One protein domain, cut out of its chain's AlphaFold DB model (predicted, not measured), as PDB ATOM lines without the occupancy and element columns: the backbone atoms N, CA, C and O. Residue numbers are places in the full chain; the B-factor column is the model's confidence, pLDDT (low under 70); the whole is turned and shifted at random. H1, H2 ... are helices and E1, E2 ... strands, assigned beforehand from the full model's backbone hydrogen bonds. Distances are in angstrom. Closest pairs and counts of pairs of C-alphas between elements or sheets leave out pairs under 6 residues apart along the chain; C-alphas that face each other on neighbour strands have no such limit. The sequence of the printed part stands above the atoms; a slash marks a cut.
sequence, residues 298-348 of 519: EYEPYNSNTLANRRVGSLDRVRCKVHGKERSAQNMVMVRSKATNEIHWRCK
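AT A GLANCE: This is residues 298 to 348 of the 519 residues of an uncharacterized protein of Leptomonas pyrrhocoris (UniProt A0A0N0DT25). Two antiparallel strand hairpins make most of the named structure: a longer one, E3 and E4, and a short one, E1 and E2, set off toward the end of the longer hairpin where E3 begins and E4 ends. The short helix H1 lies off to one side, nearest to the beginning of E4, and residues 298 to 299 pair with E3. The printed part has 51 residues with one named helix and four named strands, in the order H1, E1, E2, E3, E4, in two antiparallel sheets of two strands each. The class is mixed, helices and strands, though under half of the residues are in named elements. The whole is compact, with a radius of gyration of the C-alphas of 10.1 A, and rounded, with spans of 24 by 22 by 15 A.

IN THESE COORDINATES: The printed part begins at Glu 298. H1 is residues 307 to 311, with C-alpha 307 at (39.628, 23.903, -43.776), and is 6.8 A from first to last C-alpha. E1, residues 317 to 319, measures 6.9 A, and E2, residues 326 to 328, measures 7.1 A. E3, residues 332 to 337, is the longest strand by residues and measures 15.5 A. E4, residues 343 to 347, measures 13.6 A and ends with C-alpha 347 at (39.993, 4.291, -49.948).

HOW THE PARTS SIT: Residues 298 to 299 pair antiparallel with residues 335 to 336 of E3. H1 is apart from E2, and only just apart from E3, with the closest C-alphas 8.0 A apart. The closest C-alphas of H1 and E4, those of Ala 308 and Ile 343, are 7.9 A apart. In H1, 0 of 1 O i to N i+4 pairs and 0 of 2 O i to N i+3 pairs are within hydrogen-bond range. E1 and E2 form an antiparallel hairpin at 138 degrees, with N 318 and O 327 within hydrogen-bond range at 2.8 A. The closest C-alphas of E1 and E4, those of Arg 319 and Trp 345, are 6.6 A apart. E2 and E4 are near each other, with 6 pairs of C-alphas within 10 A. E2 and E3 meet only through their link. E3 and E4 form an antiparallel hairpin at 141 degrees, with N 333 and O 346 at 2.8 A and N 344 and O 335 at 2.9 A.

THE WHOLE: The two C-alphas farthest apart, those of Leu 315 and Ala 339, are 28.8 A apart. The printed part has no cut, and no link between named elements is long. The mean pLDDT of the printed part is 88.2, and residues 302 to 303, 305 and 307 to 309 are under 70.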
ATOM      1  N   GLU A 298      43.456  16.044 -57.666       87.50
ATOM      2  CA  GLU A 298      44.566  16.500 -56.842       87.50
ATOM      3  C   GLU A 298      44.507  15.791 -55.486       87.50
ATOM      4  O   GLU A 298      43.502  15.825 -54.764       87.50
ATOM      5  N   TYR A 299      45.591  15.088 -55.170       84.56
ATOM      6  CA  TYR A 299      45.751  14.407 -53.896       84.56
ATOM      7  C   TYR A 299      46.185  15.415 -52.842       84.56
ATOM      8  O   TYR A 299      47.351  15.807 -52.801       84.56
ATOM      9  N   GLU A 300      45.265  15.792 -51.957       79.50
ATOM     10  CA  GLU A 300      45.651  16.552 -50.778       79.50
ATOM     11  C   GLU A 300      46.150  15.593 -49.691       79.50
ATOM     12  O   GLU A 300      45.425  14.681 -49.272       79.50
ATOM     13  N   PRO A 301      47.393  15.765 -49.204       76.69
ATOM     14  CA  PRO A 301      47.844  15.014 -48.048       76.69
ATOM     15  C   PRO A 301      46.914  15.323 -46.872       76.69
ATOM     16  O   PRO A 301      46.518  16.463 -46.672       76.69
ATOM     17  N   TYR A 302      46.592  14.313 -46.064       64.38
ATOM     18  CA  TYR A 302      45.699  14.452 -44.902       64.38
ATOM     19  C   TYR A 302      46.145  15.550 -43.910       64.38
ATOM     20  O   TYR A 302      45.333  16.118 -43.190       64.38
ATOM     21  N   ASN A 303      47.439  15.887 -43.911       66.56
ATOM     22  CA  ASN A 303      48.011  16.958 -43.092       66.56
ATOM     23  C   ASN A 303      48.006  18.335 -43.779       66.56
ATOM     24  O   ASN A 303      48.610  19.271 -43.252       66.56
ATOM     25  N   SER A 304      47.393  18.494 -44.956       70.06
ATOM     26  CA  SER A 304      47.247  19.821 -45.550       70.06
ATOM     27  C   SER A 304      46.346  20.661 -44.643       70.06
ATOM     28  O   SER A 304      45.325  20.205 -44.130       70.06
ATOM     29  N   ASN A 305      46.728  21.917 -44.427       64.19
ATOM     30  CA  ASN A 305      46.024  22.850 -43.542       64.19
ATOM     31  C   ASN A 305      44.655  23.303 -44.089       64.19
ATOM     32  O   ASN A 305      44.106  24.303 -43.623       64.19
ATOM     33  N   THR A 306      44.099  22.614 -45.088       71.69
ATOM     34  CA  THR A 306      42.826  23.000 -45.676       71.69
ATOM     35  C   THR A 306      41.702  22.870 -44.655       71.69
ATOM     36  O   THR A 306      41.662  21.960 -43.826       71.69
ATOM     37  N   LEU A 307      40.768  23.825 -44.698       60.34
ATOM     38  CA  LEU A 307      39.628  23.903 -43.776       60.34
ATOM     39  C   LEU A 307      38.821  22.596 -43.713       60.34
ATOM     40  O   LEU A 307      38.243  22.285 -42.674       60.34
ATOM     41  N   ALA A 308      38.810  21.827 -44.803       63.56
ATOM     42  CA  ALA A 308      38.170  20.520 -44.864       63.56
ATOM     43  C   ALA A 308      38.913  19.447 -44.051       63.56
ATOM     44  O   ALA A 308      38.260  18.652 -43.379       63.56
ATOM     45  N   ASN A 309      40.251  19.452 -44.044       61.94
ATOM     46  CA  ASN A 309      41.052  18.539 -43.222       61.94
ATOM     47  C   ASN A 309      40.956  18.877 -41.732       61.94
ATOM     48  O   ASN A 309      40.899  17.978 -40.900       61.94
ATOM     49  N   ARG A 310      40.840  20.164 -41.377       73.75
ATOM     50  CA  ARG A 310      40.719  20.586 -39.968       73.75
ATOM     51  C   ARG A 310      39.460  20.083 -39.264       73.75
ATOM     52  O   ARG A 310      39.438  20.049 -38.040       73.75
ATOM     53  N   ARG A 311      38.411  19.739 -40.014       83.69
ATOM     54  CA  ARG A 311      37.130  19.298 -39.443       83.69
ATOM     55  C   ARG A 311      37.013  17.789 -39.290       83.69
ATOM     56  O   ARG A 311      36.159  17.358 -38.530       83.69
ATOM     57  N   VAL A 312      37.829  17.013 -40.005       87.56
ATOM     58  CA  VAL A 312      37.733  15.551 -40.009       87.56
ATOM     59  C   VAL A 312      38.888  14.974 -39.204       87.56
ATOM     60  O   VAL A 312      40.015  14.847 -39.689       87.56
ATOM     61  N   GLY A 313      38.601  14.617 -37.956       90.75
ATOM     62  CA  GLY A 313      39.525  13.911 -37.083       90.75
ATOM     63  C   GLY A 313      39.923  12.555 -37.666       90.75
ATOM     64  O   GLY A 313      39.202  11.937 -38.446       90.75
ATOM     65  N   SER A 314      41.094  12.052 -37.281       87.44
ATOM     66  CA  SER A 314      41.642  10.821 -37.874       87.44
ATOM     67  C   SER A 314      40.759   9.587 -37.598       87.44
ATOM     68  O   SER A 314      40.702   8.642 -38.391       87.44
ATOM     69  N   LEU A 315      40.007   9.624 -36.499       88.81
ATOM     70  CA  LEU A 315      39.067   8.581 -36.096       88.81
ATOM     71  C   LEU A 315      37.670   8.733 -36.716       88.81
ATOM     72  O   LEU A 315      36.875   7.797 -36.612       88.81
ATOM     73  N   ASP A 316      37.381   9.851 -37.383       95.81
ATOM     74  CA  ASP A 316      36.065  10.092 -37.967       95.81
ATOM     75  C   ASP A 316      35.765   9.083 -39.069       95.81
ATOM     76  O   ASP A 316      36.650   8.620 -39.799       95.81
ATOM     77  N   ARG A 317      34.487   8.721 -39.185       95.75
ATOM     78  CA  ARG A 317      34.003   7.833 -40.238       95.75
ATOM     79  C   ARG A 317      33.590   8.656 -41.445       95.75
ATOM     80  O   ARG A 317      32.722   9.514 -41.354       95.75
ATOM     81  N   VAL A 318      34.199   8.359 -42.581       96.50
ATOM     82  CA  VAL A 318      33.933   9.001 -43.868       96.50
ATOM     83  C   VAL A 318      33.540   7.945 -44.899       96.50
ATOM     84  O   VAL A 318      34.026   6.810 -44.869       96.50
ATOM     85  N   ARG A 319      32.622   8.295 -45.806       96.50
ATOM     86  CA  ARG A 319      32.107   7.385 -46.839       96.50
ATOM     87  C   ARG A 319      33.010   7.413 -48.067       96.50
ATOM     88  O   ARG A 319      33.304   8.472 -48.616       96.50
ATOM     89  N   CYS A 320      33.447   6.242 -48.526       96.06
ATOM     90  CA  CYS A 320      34.235   6.138 -49.747       96.06
ATOM     91  C   CYS A 320      33.394   6.432 -50.990       96.06
ATOM     92  O   CYS A 320      32.463   5.687 -51.267       96.06
ATOM     93  N   LYS A 321      33.779   7.433 -51.793       95.12
ATOM     94  CA  LYS A 321      33.081   7.781 -53.047       95.12
ATOM     95  C   LYS A 321      33.084   6.640 -54.071       95.12
ATOM     96  O   LYS A 321      32.140   6.509 -54.830       95.12
ATOM     97  N   VAL A 322      34.117   5.795 -54.064       94.00
ATOM     98  CA  VAL A 322      34.252   4.675 -55.017       94.00
ATOM     99  C   VAL A 322      33.404   3.465 -54.613       94.00
ATOM    100  O   VAL A 322      32.868   2.780 -55.472       94.00
ATOM    101  N   HIS A 323      33.280   3.185 -53.312       92.81
ATOM    102  CA  HIS A 323      32.692   1.925 -52.831       92.81
ATOM    103  C   HIS A 323      31.446   2.103 -51.957       92.81
ATOM    104  O   HIS A 323      30.891   1.114 -51.492       92.81
ATOM    105  N   GLY A 324      31.078   3.337 -51.608       94.56
ATOM    106  CA  GLY A 324      29.969   3.649 -50.705       94.56
ATOM    107  C   GLY A 324      30.172   3.235 -49.242       94.56
ATOM    108  O   GLY A 324      29.305   3.501 -48.420       94.56
ATOM    109  N   LYS A 325      31.295   2.606 -48.872       95.12
ATOM    110  CA  LYS A 325      31.517   2.103 -47.504       95.12
ATOM    111  C   LYS A 325      32.112   3.164 -46.588       95.12
ATOM    112  O   LYS A 325      33.078   3.829 -46.960       95.12
ATOM    113  N   GLU A 326      31.592   3.248 -45.368       95.81
ATOM    114  CA  GLU A 326      32.194   4.048 -44.303       95.81
ATOM    115  C   GLU A 326      33.487   3.409 -43.789       95.81
ATOM    116  O   GLU A 326      33.571   2.195 -43.538       95.81
ATOM    117  N   ARG A 327      34.522   4.233 -43.638       94.31
ATOM    118  CA  ARG A 327      35.827   3.860 -43.090       94.31
ATOM    119  C   ARG A 327      36.357   4.996 -42.227       94.31
ATOM    120  O   ARG A 327      35.956   6.139 -42.391       94.31
ATOM    121  N   SER A 328      37.271   4.672 -41.319       95.69
ATOM    122  CA  SER A 328      38.024   5.705 -40.602       95.69
ATOM    123  C   SER A 328      38.825   6.551 -41.597       95.69
ATOM    124  O   SER A 328      39.426   5.997 -42.526       95.69
ATOM    125  N   ALA A 329      38.868   7.864 -41.371       95.38
ATOM    126  CA  ALA A 329      39.625   8.823 -42.167       95.38
ATOM    127  C   ALA A 329      41.114   8.443 -42.297       95.38
ATOM    128  O   ALA A 329      41.703   8.640 -43.359       95.38
ATOM    129  N   GLN A 330      41.708   7.773 -41.298       94.38
ATOM    130  CA  GLN A 330      43.071   7.214 -41.379       94.38
ATOM    131  C   GLN A 330      43.277   6.240 -42.549       94.38
ATOM    132  O   GLN A 330      44.375   6.157 -43.107       94.38
ATOM    133  N   ASN A 331      42.236   5.502 -42.939       94.25
ATOM    134  CA  ASN A 331      42.267   4.521 -44.027       94.25
ATOM    135  C   ASN A 331      41.803   5.105 -45.364       94.25
ATOM    136  O   ASN A 331      41.589   4.365 -46.329       94.25
ATOM    137  N   MET A 332      41.641   6.421 -45.428       95.94
ATOM    138  CA  MET A 332      41.134   7.127 -46.585       95.94
ATOM    139  C   MET A 332      42.085   8.246 -47.000       95.94
ATOM    140  O   MET A 332      43.005   8.618 -46.274       95.94
ATOM    141  N   VAL A 333      41.905   8.722 -48.225       95.75
ATOM    142  CA  VAL A 333      42.610   9.871 -48.782       95.75
ATOM    143  C   VAL A 333      41.568  10.888 -49.195       95.75
ATOM    144  O   VAL A 333      40.589  10.537 -49.862       95.75
ATOM    145  N   MET A 334      41.781  12.127 -48.771       95.94
ATOM    146  CA  MET A 334      41.009  13.259 -49.242       95.94
ATOM    147  C   MET A 334      41.474  13.595 -50.656       95.94
ATOM    148  O   MET A 334      42.664  13.771 -50.911       95.94
ATOM    149  N   VAL A 335      40.534  13.642 -51.586       95.44
ATOM    150  CA  VAL A 335      40.798  13.950 -52.984       95.44
ATOM    151  C   VAL A 335      39.937  15.143 -53.363       95.44
ATOM    152  O   VAL A 335      38.727  15.134 -53.128       95.44
ATOM    153  N   ARG A 336      40.558  16.178 -53.930       95.88
ATOM    154  CA  ARG A 336      39.835  17.318 -54.496       95.88
ATOM    155  C   ARG A 336      39.742  17.118 -56.006       95.88
ATOM    156  O   ARG A 336      40.748  16.889 -56.674       95.88
ATOM    157  N   SER A 337      38.523  17.165 -56.534       94.44
ATOM    158  CA  SER A 337      38.287  17.199 -57.981       94.44
ATOM    159  C   SER A 337      38.810  18.518 -58.546       94.44
ATOM    160  O   SER A 337      38.406  19.568 -58.052       94.44
ATOM    161  N   LYS A 338      39.664  18.493 -59.574       93.75
ATOM    162  CA  LYS A 338      40.140  19.720 -60.236       93.75
ATOM    163  C   LYS A 338      39.011  20.448 -60.967       93.75
ATOM    164  O   LYS A 338      38.968  21.673 -60.955       93.75
ATOM    165  N   ALA A 339      38.075  19.702 -61.556       94.00
ATOM    166  CA  ALA A 339      36.974  20.265 -62.332       94.00
ATOM    167  C   ALA A 339      35.910  20.944 -61.455       94.00
ATOM    168  O   ALA A 339      35.398  22.005 -61.800       94.00
ATOM    169  N   THR A 340      35.565  20.339 -60.314       94.56
ATOM    170  CA  THR A 340      34.447  20.804 -59.470       94.56
ATOM    171  C   THR A 340      34.885  21.425 -58.150       94.56
ATOM    172  O   THR A 340      34.048  21.945 -57.417       94.56
ATOM    173  N   ASN A 341      36.173  21.338 -57.799       91.69
ATOM    174  CA  ASN A 341      36.699  21.629 -56.462       91.69
ATOM    175  C   ASN A 341      35.999  20.860 -55.323       91.69
ATOM    176  O   ASN A 341      36.204  21.156 -54.144       91.69
ATOM    177  N   GLU A 342      35.207  19.836 -55.653       94.56
ATOM    178  CA  GLU A 342      34.494  19.028 -54.675       94.56
ATOM    179  C   GLU A 342      35.471  18.076 -53.978       94.56
ATOM    180  O   GLU A 342      36.224  17.326 -54.615       94.56
ATOM    181  N   ILE A 343      35.427  18.086 -52.650       94.56
ATOM    182  CA  ILE A 343      36.249  17.234 -51.802       94.56
ATOM    183  C   ILE A 343      35.518  15.921 -51.561       94.56
ATOM    184  O   ILE A 343      34.394  15.897 -51.067       94.56
ATOM    185  N   HIS A 344      36.178  14.814 -51.870       95.94
ATOM    186  CA  HIS A 344      35.638  13.483 -51.669       95.94
ATOM    187  C   HIS A 344      36.694  12.528 -51.124       95.94
ATOM    188  O   HIS A 344      37.889  12.660 -51.373       95.94
ATOM    189  N   TRP A 345      36.242  11.527 -50.375       96.62
ATOM    190  CA  TRP A 345      37.127  10.562 -49.741       96.62
ATOM    191  C   TRP A 345      37.240   9.294 -50.590       96.62
ATOM    192  O   TRP A 345      36.237   8.685 -50.980       96.62
ATOM    193  N   ARG A 346      38.469   8.840 -50.851       95.88
ATOM    194  CA  ARG A 346      38.758   7.570 -51.540       95.88
ATOM    195  C   ARG A 346      39.542   6.620 -50.628       95.88
ATOM    196  O   ARG A 346      40.366   7.055 -49.832       95.88
ATOM    197  N   CYS A 347      39.250   5.319 -50.694       95.62
ATOM    198  CA  CYS A 347      39.993   4.291 -49.948       95.62
ATOM    199  C   CYS A 347      41.482   4.350 -50.385       95.62
ATOM    200  O   CYS A 347      41.747   4.493 -51.583       95.62
ATOM    201  N   LYS A 348      42.460   4.260 -49.460       94.75
ATOM    202  CA  LYS A 348      43.883   4.143 -49.858       94.75
ATOM    203  C   LYS A 348      44.072   2.857 -50.666       94.75
ATOM    204  O   LYS A 348      43.353   1.879 -50.463       94.75
TER     205      LYS A 348